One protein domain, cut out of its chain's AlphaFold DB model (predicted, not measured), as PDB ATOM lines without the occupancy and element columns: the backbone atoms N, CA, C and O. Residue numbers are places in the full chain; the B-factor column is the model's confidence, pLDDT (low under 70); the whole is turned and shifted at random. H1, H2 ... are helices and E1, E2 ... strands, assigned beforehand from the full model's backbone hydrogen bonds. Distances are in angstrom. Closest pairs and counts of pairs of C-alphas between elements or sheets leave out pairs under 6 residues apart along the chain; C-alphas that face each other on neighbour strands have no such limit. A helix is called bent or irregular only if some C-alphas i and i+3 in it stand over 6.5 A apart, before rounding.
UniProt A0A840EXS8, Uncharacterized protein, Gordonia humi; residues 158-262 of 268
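This is residues 158 to 262 of the 268 residues of an uncharacterized protein of Gordonia humi (UniProt A0A840EXS8). What is the main picture? A strongly twisted antiparallel sheet of four strands, curled like part of a barrel, has H1 on one face and H4 on the other. The long helix H3 runs side by side with H4 and across the end of H1, and short H2 packs on both H1 and H3. What is it made of? The printed part has 105 residues, with four named helices and four named strands in the order H1 H2 H3 E1 E2 E3 E4 H4; the sheet's order is E1 E2 E3 E4 and the class is mixed. It is compact, with a radius of gyration of the C-alphas of 13.2 A and spans of 40 by 30 by 22 A.

How do the strands pair? E1, residues 205 to 216, E2, residues 219 to 228, E3, residues 232 to 243, and E4, residues 246 to 249, form a meander, each strand the antiparallel neighbour of the one before, in successive hairpins. Within hydrogen-bond range are N 208 and O 225 at 2.9 A, N 224 and O 236 at 2.8 A, and N 241 and O 248 at 2.8 A. E1 bends by 59 degrees at residue 212. What is on the sheet? H1, residues 158 to 168, is on it, with the C-alphas of Asn 161 and Val 209 of E1 the closest at 5.4 A. H4, residues 251 to 260, is on the opposite face at a height over the sheet of 8.4 A; the closest C-alphas of H4 and E3 are those of Ala 253 and Leu 238, 5.1 A. H1 and H4 are apart. Where are the other helices? H3, residues 184 to 200, touches H4 with residues 187 to 194 alone, the same way at a shallow tilt of 24 degrees, closest at C-alphas 190 and 258, 6.1 A. H3 touches H1 with residues 191 to 195 alone, about perpendicular at 86 degrees, closest at C-alphas 195 and 168, 5.2 A. H2, residues 174 to 179, touches H1, closest at C-alphas 177 and 167, 4.8 A, and H3, closest at C-alphas 178 and 184, 4.4 A; H2 and H3 only graze the sheet. Are the helix backbones complete? In H1, H2 and H4 every O i to N i+4 pair is within hydrogen-bond range, and in H3 9 of 13 are.

Where do the first and last elements lie? H1 begins at C-alpha 158 (15.232, -14.670, 13.185) and is 15.4 A long; H4 ends at C-alpha 260 (22.919, -32.677, 2.064) and is 14.1 A long. How long are the others? E1 is 31.0 A, E2 29.0 A and E3 34.8 A, while H2 and E4 are short. H3, 24.6 A, begins at C-alpha 184 (2.965, -32.288, 7.010), has a kink of 31 degrees near residue 191, and is only just irregular: C-alphas 186 and 189 are 6.6 A apart.

How large is it? The two C-alphas farthest apart, of Gly 230 and Asp 244, are 41.2 A apart. Is anything cut, long or uncertain? The printed part has no cut, and its seven links between elements are tight. The mean pLDDT of the printed part is 94.4, and residue 202 is under 70.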
ATOM      1  N   GLY A 158      15.415 -14.278  11.783       96.81
ATOM      2  CA  GLY A 158      15.232 -14.670  13.185       96.81
ATOM      3  C   GLY A 158      13.973 -15.515  13.404       96.81
ATOM      4  O   GLY A 158      14.030 -16.540  14.077       96.81
ATOM      5  N   GLN A 159      12.856 -15.143  12.774       97.69
ATOM      6  CA  GLN A 159      11.614 -15.921  12.830       97.69
ATOM      7  C   GLN A 159      11.741 -17.259  12.088       97.69
ATOM      8  O   GLN A 159      11.286 -18.285  12.593       97.69
ATOM      9  N   LEU A 160      12.412 -17.281  10.931       97.75
ATOM     10  CA  LEU A 160      12.701 -18.523  10.203       97.75
ATOM     11  C   LEU A 160      13.613 -19.459  11.009       97.75
ATOM     12  O   LEU A 160      13.391 -20.667  11.025       97.75
ATOM     13  N   ASN A 161      14.583 -18.914  11.750       97.50
ATOM     14  CA  ASN A 161      15.397 -19.688  12.687       97.50
ATOM     15  C   ASN A 161      14.556 -20.391  13.751       97.50
ATOM     16  O   ASN A 161      14.803 -21.559  14.045       97.50
ATOM     17  N   THR A 162      13.563 -19.707  14.319       97.69
ATOM     18  CA  THR A 162      12.645 -20.323  15.283       97.69
ATOM     19  C   THR A 162      11.890 -21.491  14.652       97.69
ATOM     20  O   THR A 162      11.831 -22.556  15.257       97.69
ATOM     21  N   LYS A 163      11.402 -21.348  13.412       97.50
ATOM     22  CA  LYS A 163      10.735 -22.445  12.687       97.50
ATOM     23  C   LYS A 163      11.651 -23.649  12.479       97.50
ATOM     24  O   LYS A 163      11.265 -24.767  12.802       97.50
ATOM     25  N   VAL A 164      12.879 -23.426  12.002       97.56
ATOM     26  CA  VAL A 164      13.859 -24.510  11.809       97.56
ATOM     27  C   VAL A 164      14.176 -25.202  13.136       97.56
ATOM     28  O   VAL A 164      14.199 -26.428  13.189       97.56
ATOM     29  N   LYS A 165      14.345 -24.448  14.229       96.38
ATOM     30  CA  LYS A 165      14.542 -25.025  15.567       96.38
ATOM     31  C   LYS A 165      13.352 -25.872  16.013       96.38
ATOM     32  O   LYS A 165      13.572 -26.947  16.556       96.38
ATOM     33  N   THR A 166      12.119 -25.429  15.766       97.19
ATOM     34  CA  THR A 166      10.915 -26.221  16.058       97.19
ATOM     35  C   THR A 166      10.908 -27.526  15.265       97.19
ATOM     36  O   THR A 166      10.732 -28.585  15.855       97.19
ATOM     37  N   ILE A 167      11.167 -27.472  13.955       97.06
ATOM     38  CA  ILE A 167      11.224 -28.652  13.075       97.06
ATOM     39  C   ILE A 167      12.273 -29.669  13.565       97.06
ATOM     40  O   ILE A 167      12.008 -30.874  13.593       97.06
ATOM     41  N   MET A 168      13.445 -29.185  13.986       95.19
ATOM     42  CA  MET A 168      14.573 -30.011  14.437       95.19
ATOM     43  C   MET A 168      14.486 -30.438  15.911       95.19
ATOM     44  O   MET A 168      15.314 -31.221  16.369       95.19
ATOM     45  N   ASN A 169      13.506 -29.945  16.674       94.62
ATOM     46  CA  ASN A 169      13.354 -30.293  18.082       94.62
ATOM     47  C   ASN A 169      12.698 -31.671  18.230       94.62
ATOM     48  O   ASN A 169      11.475 -31.775  18.241       94.62
ATOM     49  N   THR A 170      13.502 -32.718  18.409       91.00
ATOM     50  CA  THR A 170      13.022 -34.098  18.609       91.00
ATOM     51  C   THR A 170      12.226 -34.305  19.903       91.00
ATOM     52  O   THR A 170      11.608 -35.349  20.061       91.00
ATOM     53  N   ASN A 171      12.216 -33.330  20.821       93.06
ATOM     54  CA  ASN A 171      11.389 -33.366  22.031       93.06
ATOM     55  C   ASN A 171      10.022 -32.681  21.844       93.06
ATOM     56  O   ASN A 171       9.181 -32.746  22.737       93.06
ATOM     57  N   ALA A 172       9.799 -31.975  20.729       94.31
ATOM     58  CA  ALA A 172       8.486 -31.423  20.399       94.31
ATOM     59  C   ALA A 172       7.576 -32.521  19.833       94.31
ATOM     60  O   ALA A 172       8.055 -33.474  19.222       94.31
ATOM     61  N   SER A 173       6.258 -32.366  19.988       96.81
ATOM     62  CA  SER A 173       5.314 -33.321  19.405       96.81
ATOM     63  C   SER A 173       5.408 -33.339  17.879       96.81
ATOM     64  O   SER A 173       5.596 -32.307  17.225       96.81
ATOM     65  N   ASP A 174       5.188 -34.515  17.301       96.50
ATOM     66  CA  ASP A 174       5.202 -34.705  15.852       96.50
ATOM     67  C   ASP A 174       4.180 -33.824  15.139       96.50
ATOM     68  O   ASP A 174       4.466 -33.306  14.066       96.50
ATOM     69  N   SER A 175       3.016 -33.574  15.746       96.44
ATOM     70  CA  SER A 175       2.008 -32.663  15.195       96.44
ATOM     71  C   SER A 175       2.515 -31.223  15.083       96.44
ATOM     72  O   SER A 175       2.308 -30.583  14.052       96.44
ATOM     73  N   VAL A 176       3.222 -30.718  16.099       97.06
ATOM     74  CA  VAL A 176       3.803 -29.369  16.086       97.06
ATOM     75  C   VAL A 176       4.860 -29.273  14.994       97.06
ATOM     76  O   VAL A 176       4.819 -28.349  14.183       97.06
ATOM     77  N   ARG A 177       5.756 -30.257  14.920       97.56
ATOM     78  CA  ARG A 177       6.839 -30.299  13.929       97.56
ATOM     79  C   ARG A 177       6.300 -30.434  12.507       97.56
ATOM     80  O   ARG A 177       6.645 -29.627  11.650       97.56
ATOM     81  N   ALA A 178       5.407 -31.393  12.278       96.94
ATOM     82  CA  ALA A 178       4.753 -31.628  10.996       96.94
ATOM     83  C   ALA A 178       3.980 -30.400  10.521       96.94
ATOM     84  O   ALA A 178       3.993 -30.088   9.338       96.94
ATOM     85  N   SER A 179       3.343 -29.658  11.431       97.25
ATOM     86  CA  SER A 179       2.612 -28.457  11.042       97.25
ATOM     87  C   SER A 179       3.521 -27.409  10.386       97.25
ATOM     88  O   SER A 179       3.044 -26.627   9.573       97.25
ATOM     89  N   GLU A 180       4.815 -27.367  10.715       97.81
ATOM     90  CA  GLU A 180       5.790 -26.439  10.130       97.81
ATOM     91  C   GLU A 180       6.306 -26.877   8.748       97.81
ATOM     92  O   GLU A 180       7.078 -26.143   8.131       97.81
ATOM     93  N   LEU A 181       5.885 -28.043   8.251       97.81
ATOM     94  CA  LEU A 181       6.314 -28.631   6.984       97.81
ATOM     95  C   LEU A 181       5.172 -28.611   5.971       97.81
ATOM     96  O   LEU A 181       4.033 -28.933   6.306       97.81
ATOM     97  N   GLU A 182       5.481 -28.284   4.719       97.38
ATOM     98  CA  GLU A 182       4.516 -28.330   3.615       97.38
ATOM     99  C   GLU A 182       3.886 -29.726   3.487       97.38
ATOM    100  O   GLU A 182       2.666 -29.856   3.522       97.38
ATOM    101  N   GLY A 183       4.710 -30.777   3.438       95.62
ATOM    102  CA  GLY A 183       4.262 -32.172   3.385       95.62
ATOM    103  C   GLY A 183       3.694 -32.717   4.700       95.62
ATOM    104  O   GLY A 183       3.388 -33.907   4.790       95.62
ATOM    105  N   GLY A 184       3.561 -31.889   5.740       95.75
ATOM    106  CA  GLY A 184       2.965 -32.288   7.010       95.75
ATOM    107  C   GLY A 184       3.659 -33.500   7.638       95.75
ATOM    108  O   GLY A 184       4.882 -33.553   7.765       95.75
ATOM    109  N   GLN A 185       2.857 -34.497   8.020       95.38
ATOM    110  CA  GLN A 185       3.335 -35.751   8.614       95.38
ATOM    111  C   GLN A 185       4.237 -36.558   7.672       95.38
ATOM    112  O   GLN A 185       5.178 -37.199   8.127       95.38
ATOM    113  N   LYS A 186       4.008 -36.491   6.357       94.88
ATOM    114  CA  LYS A 186       4.792 -37.254   5.374       94.88
ATOM    115  C   LYS A 186       6.244 -36.783   5.329       94.88
ATOM    116  O   LYS A 186       7.151 -37.605   5.335       94.88
ATOM    117  N   ALA A 187       6.453 -35.467   5.400       95.38
ATOM    118  CA  ALA A 187       7.777 -34.840   5.427       95.38
ATOM    119  C   ALA A 187       8.540 -35.045   6.752       95.38
ATOM    120  O   ALA A 187       9.752 -34.810   6.822       95.38
ATOM    121  N   LEU A 188       7.849 -35.467   7.818       95.19
ATOM    122  CA  LEU A 188       8.419 -35.548   9.160       95.19
ATOM    123  C   LEU A 188       9.542 -36.587   9.262       95.19
ATOM    124  O   LEU A 188      10.504 -36.374  10.004       95.19
ATOM    125  N   GLY A 189       9.449 -37.683   8.504       94.06
ATOM    126  CA  GLY A 189      10.460 -38.742   8.494       94.06
ATOM    127  C   GLY A 189      11.843 -38.217   8.103       94.06
ATOM    128  O   GLY A 189      12.819 -38.448   8.815       94.06
ATOM    129  N   SER A 190      11.920 -37.421   7.033       95.25
ATOM    130  CA  SER A 190      13.185 -36.849   6.557       95.25
ATOM    131  C   SER A 190      13.810 -35.878   7.548       95.25
ATOM    132  O   SER A 190      14.994 -35.997   7.858       95.25
ATOM    133  N   VAL A 191      13.033 -34.939   8.093       95.31
ATOM    134  CA  VAL A 191      13.581 -33.976   9.061       95.31
ATOM    135  C   VAL A 191      13.936 -34.633  10.394       95.31
ATOM    136  O   VAL A 191      14.868 -34.190  11.059       95.31
ATOM    137  N   SER A 192      13.241 -35.705  10.785       95.19
ATOM    138  CA  SER A 192      13.560 -36.455  12.004       95.19
ATOM    139  C   SER A 192      14.841 -37.265  11.849       95.19
ATOM    140  O   SER A 192      15.657 -37.252  12.762       95.19
ATOM    141  N   ALA A 193      15.072 -37.884  10.687       94.00
ATOM    142  CA  ALA A 193      16.335 -38.557  10.396       94.00
ATOM    143  C   ALA A 193      17.524 -37.578  10.426       94.00
ATOM    144  O   ALA A 193      18.568 -37.890  10.997       94.00
ATOM    145  N   VAL A 194      17.351 -36.366   9.882       94.25
ATOM    146  CA  VAL A 194      18.366 -35.302   9.965       94.25
ATOM    147  C   VAL A 194      18.590 -34.863  11.414       94.25
ATOM    148  O   VAL A 194      19.731 -34.774  11.858       94.25
ATOM    149  N   ALA A 195      17.524 -34.596  12.171       93.19
ATOM    150  CA  ALA A 195      17.637 -34.162  13.562       93.19
ATOM    151  C   ALA A 195      18.331 -35.219  14.438       93.19
ATOM    152  O   ALA A 195      19.192 -34.888  15.253       93.19
ATOM    153  N   GLU A 196      18.007 -36.492  14.217       91.88
ATOM    154  CA  GLU A 196      18.623 -37.622  14.900       91.88
ATOM    155  C   GLU A 196      20.101 -37.772  14.534       91.88
ATOM    156  O   GLU A 196      20.944 -37.912  15.420       91.88
ATOM    157  N   MET A 197      20.442 -37.640  13.247       89.81
ATOM    158  CA  MET A 197      21.834 -37.587  12.807       89.81
ATOM    159  C   MET A 197      22.596 -36.483  13.541       89.81
ATOM    160  O   MET A 197      23.672 -36.741  14.074       89.81
ATOM    161  N   LEU A 198      22.060 -35.261  13.597       89.06
ATOM    162  CA  LEU A 198      22.720 -34.132  14.264       89.06
ATOM    163  C   LEU A 198      22.904 -34.367  15.768       89.06
ATOM    164  O   LEU A 198      23.904 -33.942  16.344       89.06
ATOM    165  N   ARG A 199      21.964 -35.077  16.398       86.25
ATOM    166  CA  ARG A 199      22.048 -35.464  17.807       86.25
ATOM    167  C   ARG A 199      23.194 -36.447  18.058       86.25
ATOM    168  O   ARG A 199      23.909 -36.287  19.045       86.25
ATOM    169  N   VAL A 200      23.376 -37.444  17.187       82.81
ATOM    170  CA  VAL A 200      24.445 -38.453  17.333       82.81
ATOM    171  C   VAL A 200      25.811 -37.959  16.866       82.81
ATOM    172  O   VAL A 200      26.823 -38.349  17.436       82.81
ATOM    173  N   SER A 201      25.854 -37.085  15.858       72.94
ATOM    174  CA  SER A 201      27.101 -36.584  15.262       72.94
ATOM    175  C   SER A 201      27.771 -35.458  16.057       72.94
ATOM    176  O   SER A 201      28.840 -35.012  15.662       72.94
ATOM    177  N   GLY A 202      27.182 -35.062  17.194       66.12
ATOM    178  CA  GLY A 202      27.880 -34.627  18.408       66.12
ATOM    179  C   GLY A 202      28.978 -33.559  18.274       66.12
ATOM    180  O   GLY A 202      30.086 -33.841  17.848       66.12
ATOM    181  N   ALA A 203      28.695 -32.376  18.830       73.94
ATOM    182  CA  ALA A 203      29.609 -31.258  19.106       73.94
ATOM    183  C   ALA A 203      30.340 -30.629  17.896       73.94
ATOM    184  O   ALA A 203      31.045 -31.258  17.119       73.94
ATOM    185  N   GLY A 204      30.215 -29.306  17.771       85.44
ATOM    186  CA  GLY A 204      30.939 -28.517  16.768       85.44
ATOM    187  C   GLY A 204      30.196 -28.293  15.449       85.44
ATOM    188  O   GLY A 204      30.644 -27.459  14.664       85.44
ATOM    189  N   PHE A 205      29.053 -28.946  15.220       91.31
ATOM    190  CA  PHE A 205      28.109 -28.541  14.177       91.31
ATOM    191  C   PHE A 205      27.132 -27.488  14.714       91.31
ATOM    192  O   PHE A 205      26.557 -27.636  15.791       91.31
ATOM    193  N   SER A 206      26.919 -26.420  13.953       92.25
ATOM    194  CA  SER A 206      25.908 -25.402  14.235       92.25
ATOM    195  C   SER A 206      25.203 -24.997  12.951       92.25
ATOM    196  O   SER A 206      25.777 -25.068  11.866       92.25
ATOM    197  N   TYR A 207      23.954 -24.562  13.068       94.56
ATOM    198  CA  TYR A 207      23.174 -24.097  11.931       94.56
ATOM    199  C   TYR A 207      22.337 -22.875  12.300       94.56
ATOM    200  O   TYR A 207      21.886 -22.726  13.438       94.56
ATOM    201  N   LYS A 208      22.138 -21.984  11.329       96.50
ATOM    202  CA  LYS A 208      21.248 -20.825  11.439       96.50
ATOM    203  C   LYS A 208      20.812 -20.343  10.061       96.50
ATOM    204  O   LYS A 208      21.612 -20.268   9.138       96.50
ATOM    205  N   VAL A 209      19.556 -19.957   9.927       97.75
ATOM    206  CA  VAL A 209      19.055 -19.165   8.809       97.75
ATOM    207  C   VAL A 209      19.668 -17.766   8.878       97.75
ATOM    208  O   VAL A 209      19.683 -17.130   9.937       97.75
ATOM    209  N   VAL A 210      20.184 -17.291   7.752       96.81
ATOM    210  CA  VAL A 210      20.775 -15.965   7.567       96.81
ATOM    211  C   VAL A 210      20.068 -15.224   6.436       96.81
ATOM    212  O   VAL A 210      19.491 -15.833   5.533       96.81
ATOM    213  N   GLY A 211      20.091 -13.894   6.523       87.94
ATOM    214  CA  GLY A 211      19.529 -13.020   5.499       87.94
ATOM    215  C   GLY A 211      20.429 -12.872   4.260       87.94
ATOM    216  O   GLY A 211      21.580 -13.316   4.279       87.94
ATOM    217  N   PRO A 212      19.924 -12.204   3.206       94.81
ATOM    218  CA  PRO A 212      18.594 -11.589   3.135       94.81
ATOM    219  C   PRO A 212      17.471 -12.631   3.029       94.81
ATOM    220  O   PRO A 212      17.673 -13.715   2.488       94.81
ATOM    221  N   VAL A 213      16.290 -12.298   3.559       96.88
ATOM    222  CA  VAL A 213      15.061 -13.047   3.265       96.88
ATOM    223  C   VAL A 213      14.365 -12.348   2.108       96.88
ATOM    224  O   VAL A 213      14.175 -11.133   2.153       96.88
ATOM    225  N   THR A 214      14.007 -13.103   1.076       96.94
ATOM    226  CA  THR A 214      13.317 -12.586  -0.111       96.94
ATOM    227  C   THR A 214      11.937 -13.209  -0.211       96.94
ATOM    228  O   THR A 214      11.784 -14.407   0.021       96.94
ATOM    229  N   GLN A 215      10.932 -12.399  -0.536       96.12
ATOM    230  CA  GLN A 215       9.561 -12.859  -0.706       96.12
ATOM    231  C   GLN A 215       9.110 -12.672  -2.147       96.12
ATOM    232  O   GLN A 215       9.232 -11.580  -2.694       96.12
ATOM    233  N   ASN A 216       8.531 -13.727  -2.715       93.75
ATOM    234  CA  ASN A 216       7.888 -13.726  -4.020       93.75
ATOM    235  C   ASN A 216       6.477 -14.303  -3.857       93.75
ATOM    236  O   ASN A 216       6.300 -15.521  -3.858       93.75
ATOM    237  N   GLY A 217       5.484 -13.433  -3.651       93.12
ATOM    238  CA  GLY A 217       4.100 -13.844  -3.396       93.12
ATOM    239  C   GLY A 217       3.990 -14.761  -2.174       93.12
ATOM    240  O   GLY A 217       4.296 -14.356  -1.052       93.12
ATOM    241  N   GLU A 218       3.588 -16.007  -2.409       95.62
ATOM    242  CA  GLU A 218       3.404 -17.056  -1.397       95.62
ATOM    243  C   GLU A 218       4.659 -17.911  -1.164       95.62
ATOM    244  O   GLU A 218       4.575 -19.002  -0.607       95.62
ATOM    245  N   THR A 219       5.838 -17.441  -1.585       96.56
ATOM    246  CA  THR A 219       7.126 -18.102  -1.321       96.56
ATOM    247  C   THR A 219       8.104 -17.161  -0.618       96.56
ATOM    248  O   THR A 219       8.300 -16.026  -1.053       96.56
ATOM    249  N   LEU A 220       8.771 -17.645   0.431       97.38
ATOM    250  CA  LEU A 220       9.945 -17.011   1.041       97.38
ATOM    251  C   LEU A 220      11.199 -17.819   0.733       97.38
ATOM    252  O   LEU A 220      11.170 -19.042   0.814       97.38
ATOM    253  N   ASN A 221      12.316 -17.145   0.472       97.88
ATOM    254  CA  ASN A 221      13.630 -17.770   0.334       97.88
ATOM    255  C   ASN A 221      14.632 -17.136   1.300       97.88
ATOM    256  O   ASN A 221      14.655 -15.915   1.475       97.88
ATOM    257  N   ALA A 222      15.474 -17.967   1.904       97.81
ATOM    258  CA  ALA A 222      16.578 -17.558   2.769       97.81
ATOM    259  C   ALA A 222      17.701 -18.602   2.717       97.81
ATOM    260  O   ALA A 222      17.535 -19.675   2.140       97.81
ATOM    261  N   ARG A 223      18.846 -18.319   3.344       97.88
ATOM    262  CA  ARG A 223      19.986 -19.247   3.351       97.88
ATOM    263  C   ARG A 223      20.157 -19.877   4.721       97.88
ATOM    264  O   ARG A 223      20.183 -19.171   5.722       97.88
ATOM    265  N   LEU A 224      20.334 -21.187   4.781       97.56
ATOM    266  CA  LEU A 224      20.804 -21.895   5.963       97.56
ATOM    267  C   LEU A 224      22.330 -21.895   5.962       97.56
ATOM    268  O   LEU A 224      22.951 -22.539   5.123       97.56
ATOM    269  N   GLN A 225      22.938 -21.189   6.906       97.12
ATOM    270  CA  GLN A 225      24.349 -21.342   7.223       97.12
ATOM    271  C   GLN A 225      24.524 -22.572   8.112       97.12
ATOM    272  O   GLN A 225      23.891 -22.671   9.160       97.12
ATOM    273  N   MET A 226      25.426 -23.459   7.723       95.00
ATOM    274  CA  MET A 226      25.859 -24.613   8.502       95.00
ATOM    275  C   MET A 226      27.354 -24.473   8.745       95.00
ATOM    276  O   MET A 226      28.107 -24.219   7.807       95.00
ATOM    277  N   SER A 227      27.795 -24.613   9.985       93.56
ATOM    278  CA  SER A 227      29.191 -24.432  10.366       93.56
ATOM    279  C   SER A 227      29.673 -25.643  11.138       93.56
ATOM    280  O   SER A 227      29.015 -26.069  12.084       93.56
ATOM    281  N   LEU A 228      30.837 -26.153  10.746       90.94
ATOM    282  CA  LEU A 228      31.526 -27.235  11.432       90.94
ATOM    283  C   LEU A 228      32.878 -26.716  11.924       90.94
ATOM    284  O   LEU A 228      33.653 -26.148  11.145       90.94
ATOM    285  N   VAL A 229      33.158 -26.889  13.216       90.44
ATOM    286  CA  VAL A 229      34.438 -26.491  13.822       90.44
ATOM    287  C   VAL A 229      35.598 -27.093  13.018       90.44
ATOM    288  O   VAL A 229      35.591 -28.269  12.665       90.44
ATOM    289  N   GLY A 230      36.570 -26.253  12.654       91.19
ATOM    290  CA  GLY A 230      37.732 -26.641  11.843       91.19
ATOM    291  C   GLY A 230      37.496 -26.758  10.327       91.19
ATOM    292  O   GLY A 230      38.469 -26.760   9.585       91.19
ATOM    293  N   ASN A 231      36.247 -26.789   9.840       90.69
ATOM    294  CA  ASN A 231      35.916 -26.953   8.408       90.69
ATOM    295  C   ASN A 231      35.244 -25.718   7.767       90.69
ATOM    296  O   ASN A 231      35.052 -25.647   6.545       90.69
ATOM    297  N   GLY A 232      34.898 -24.721   8.585       92.69
ATOM    298  CA  GLY A 232      34.279 -23.472   8.149       92.69
ATOM    299  C   GLY A 232      32.767 -23.585   7.957       92.69
ATOM    300  O   GLY A 232      32.112 -24.458   8.527       92.69
ATOM    301  N   SER A 233      32.205 -22.655   7.178       95.38
ATOM    302  CA  SER A 233      30.763 -22.591   6.913       95.38
ATOM    303  C   SER A 233      30.419 -23.022   5.490       95.38
ATOM    304  O   SER A 233      31.189 -22.805   4.551       95.38
ATOM    305  N   ARG A 234      29.243 -23.619   5.336       95.38
ATOM    306  CA  ARG A 234      28.574 -23.929   4.072       95.38
ATOM    307  C   ARG A 234      27.161 -23.361   4.119       95.38
ATOM    308  O   ARG A 234      26.652 -23.041   5.194       95.38
ATOM    309  N   TYR A 235      26.554 -23.209   2.951       96.19
ATOM    310  CA  TYR A 235      25.242 -22.595   2.816       96.19
ATOM    311  C   TYR A 235      24.338 -23.472   1.968       96.19
ATOM    312  O   TYR A 235      24.783 -23.996   0.949       96.19
ATOM    313  N   LEU A 236      23.084 -23.584   2.385       96.56
ATOM    314  CA  LEU A 236      22.022 -24.243   1.641       96.56
ATOM    315  C   LEU A 236      20.874 -23.254   1.451       96.56
ATOM    316  O   LEU A 236      20.511 -22.552   2.396       96.56
ATOM    317  N   ASP A 237      20.306 -23.187   0.256       96.50
ATOM    318  CA  ASP A 237      19.138 -22.345   0.018       96.50
ATOM    319  C   ASP A 237      17.884 -23.069   0.513       96.50
ATOM    320  O   ASP A 237      17.648 -24.237   0.203       96.50
ATOM    321  N   LEU A 238      17.100 -22.372   1.329       97.75
ATOM    322  CA  LEU A 238      15.838 -22.856   1.862       97.75
ATOM    323  C   LEU A 238      14.699 -22.016   1.303       97.75
ATOM    324  O   LEU A 238      14.805 -20.790   1.198       97.75
ATOM    325  N   SER A 239      13.588 -22.685   1.021       97.75
ATOM    326  CA  SER A 239      12.337 -22.050   0.642       97.75
ATOM    327  C   SER A 239      11.207 -22.450   1.584       97.75
ATOM    328  O   SER A 239      11.158 -23.566   2.107       97.75
ATOM    329  N   TRP A 240      10.297 -21.511   1.809       98.31
ATOM    330  CA  TRP A 240       9.066 -21.699   2.559       98.31
ATOM    331  C   TRP A 240       7.891 -21.306   1.682       98.31
ATOM    332  O   TRP A 240       7.985 -20.347   0.921       98.31
ATOM    333  N   VAL A 241       6.782 -22.012   1.843       97.62
ATOM    334  CA  VAL A 241       5.522 -21.747   1.152       97.62
ATOM    335  C   VAL A 241       4.474 -21.278   2.151       97.62
ATOM    336  O   VAL A 241       4.455 -21.729   3.302       97.62
ATOM    337  N   TRP A 242       3.624 -20.342   1.745       97.12
ATOM    338  CA  TRP A 242       2.479 -19.929   2.543       97.12
ATOM    339  C   TRP A 242       1.332 -20.912   2.332       97.12
ATOM    340  O   TRP A 242       0.844 -21.084   1.221       97.12
ATOM    341  N   SER A 243       0.919 -21.587   3.399       94.88
ATOM    342  CA  SER A 243      -0.151 -22.583   3.368       94.88
ATOM    343  C   SER A 243      -0.790 -22.677   4.751       94.88
ATOM    344  O   SER A 243      -0.103 -22.599   5.770       94.88
ATOM    345  N   ASP A 244      -2.113 -22.835   4.797       91.69
ATOM    346  CA  ASP A 244      -2.896 -22.923   6.039       91.69
ATOM    347  C   ASP A 244      -2.654 -21.739   6.990       91.69
ATOM    348  O   ASP A 244      -2.479 -21.899   8.198       91.69
ATOM    349  N   GLY A 245      -2.578 -20.528   6.427       93.19
ATOM    350  CA  GLY A 245      -2.384 -19.299   7.197       93.19
ATOM    351  C   GLY A 245      -1.003 -19.168   7.845       93.19
ATOM    352  O   GLY A 245      -0.837 -18.351   8.752       93.19
ATOM    353  N   LYS A 246      -0.008 -19.960   7.417       95.69
ATOM    354  CA  LYS A 246       1.364 -19.847   7.915       95.69
ATOM    355  C   LYS A 246       2.433 -20.219   6.893       95.69
ATOM    356  O   LYS A 246       2.220 -20.987   5.964       95.69
ATOM    357  N   TRP A 247       3.641 -19.714   7.123       97.75
ATOM    358  CA  TRP A 247       4.829 -20.127   6.380       97.75
ATOM    359  C   TRP A 247       5.294 -21.510   6.832       97.75
ATOM    360  O   TRP A 247       5.589 -21.700   8.019       97.75
ATOM    361  N   LYS A 248       5.400 -22.446   5.894       98.00
ATOM    362  CA  LYS A 248       5.867 -23.817   6.109       98.00
ATOM    363  C   LYS A 248       7.109 -24.088   5.275       98.00
ATOM    364  O   LYS A 248       7.232 -23.556   4.178       98.00
ATOM    365  N   LEU A 249       8.041 -24.883   5.792       98.19
ATOM    366  CA  LEU A 249       9.233 -25.279   5.044       98.19
ATOM    367  C   LEU A 249       8.801 -26.121   3.840       98.19
ATOM    368  O   LEU A 249       8.033 -27.071   4.009       98.19
ATOM    369  N   SER A 250       9.271 -25.756   2.647       98.06
ATOM    370  CA  SER A 250       8.850 -26.429   1.422       98.06
ATOM    371  C   SER A 250       9.371 -27.864   1.360       98.06
ATOM    372  O   SER A 250      10.428 -28.186   1.913       98.06
ATOM    373  N   ASN A 251       8.674 -28.723   0.624       97.50
ATOM    374  CA  ASN A 251       9.120 -30.094   0.377       97.50
ATOM    375  C   ASN A 251      10.481 -30.128  -0.338       97.50
ATOM    376  O   ASN A 251      11.344 -30.938   0.002       97.50
ATOM    377  N   THR A 252      10.724 -29.187  -1.257       96.75
ATOM    378  CA  THR A 252      12.026 -29.012  -1.918       96.75
ATOM    379  C   THR A 252      13.135 -28.718  -0.909       96.75
ATOM    380  O   THR A 252      14.197 -29.336  -0.966       96.75
ATOM    381  N   ALA A 253      12.894 -27.816   0.044       97.12
ATOM    382  CA  ALA A 253      13.868 -27.475   1.075       97.12
ATOM    383  C   ALA A 253      14.105 -28.639   2.053       97.12
ATOM    384  O   ALA A 253      15.248 -28.898   2.428       97.12
ATOM    385  N   VAL A 254      13.055 -29.387   2.416       97.38
ATOM    386  CA  VAL A 254      13.177 -30.621   3.213       97.38
ATOM    387  C   VAL A 254      14.088 -31.630   2.512       97.38
ATOM    388  O   VAL A 254      15.037 -32.127   3.122       97.38
ATOM    389  N   CYS A 255      13.855 -31.891   1.222       96.81
ATOM    390  CA  CYS A 255      14.689 -32.815   0.457       96.81
ATOM    391  C   CYS A 255      16.118 -32.313   0.260       96.81
ATOM    392  O   CYS A 255      17.042 -33.120   0.293       96.81
ATOM    393  N   ALA A 256      16.327 -31.005   0.096       95.88
ATOM    394  CA  ALA A 256      17.666 -30.434  -0.005       95.88
ATOM    395  C   ALA A 256      18.476 -30.663   1.282       95.88
ATOM    396  O   ALA A 256      19.642 -31.052   1.218       95.88
ATOM    397  N   VAL A 257      17.853 -30.478   2.451       95.31
ATOM    398  CA  VAL A 257      18.496 -30.728   3.750       95.31
ATOM    399  C   VAL A 257      18.788 -32.219   3.942       95.31
ATOM    400  O   VAL A 257      19.900 -32.574   4.327       95.31
ATOM    401  N   ALA A 258      17.825 -33.095   3.639       95.00
ATOM    402  CA  ALA A 258      18.023 -34.542   3.723       95.00
ATOM    403  C   ALA A 258      19.141 -35.016   2.778       95.00
ATOM    404  O   ALA A 258      20.052 -35.720   3.205       95.00
ATOM    405  N   GLY A 259      19.134 -34.555   1.527       95.31
ATOM    406  CA  GLY A 259      20.158 -34.881   0.537       95.31
ATOM    407  C   GLY A 259      21.548 -34.373   0.924       95.31
ATOM    408  O   GLY A 259      22.525 -35.097   0.752       95.31
ATOM    409  N   TYR A 260      21.651 -33.180   1.521       92.94
ATOM    410  CA  TYR A 260      22.919 -32.677   2.064       92.94
ATOM    411  C   TYR A 260      23.469 -33.584   3.174       92.94
ATOM    412  O   TYR A 260      24.674 -33.804   3.264       92.94
ATOM    413  N   ALA A 261      22.579 -34.150   3.990       91.31
ATOM    414  CA  ALA A 261      22.914 -35.139   5.005       91.31
ATOM    415  C   ALA A 261      23.127 -36.558   4.435       91.31
ATOM    416  O   ALA A 261      23.380 -37.482   5.198       91.31
ATOM    417  N   MET A 262      23.036 -36.764   3.116       93.12
ATOM    418  CA  MET A 262      23.072 -38.091   2.479       93.12
ATOM    419  C   MET A 262      21.965 -39.036   2.986       93.12
ATOM    420  O   MET A 262      22.134 -40.253   3.028       93.12
TER     421      MET A 262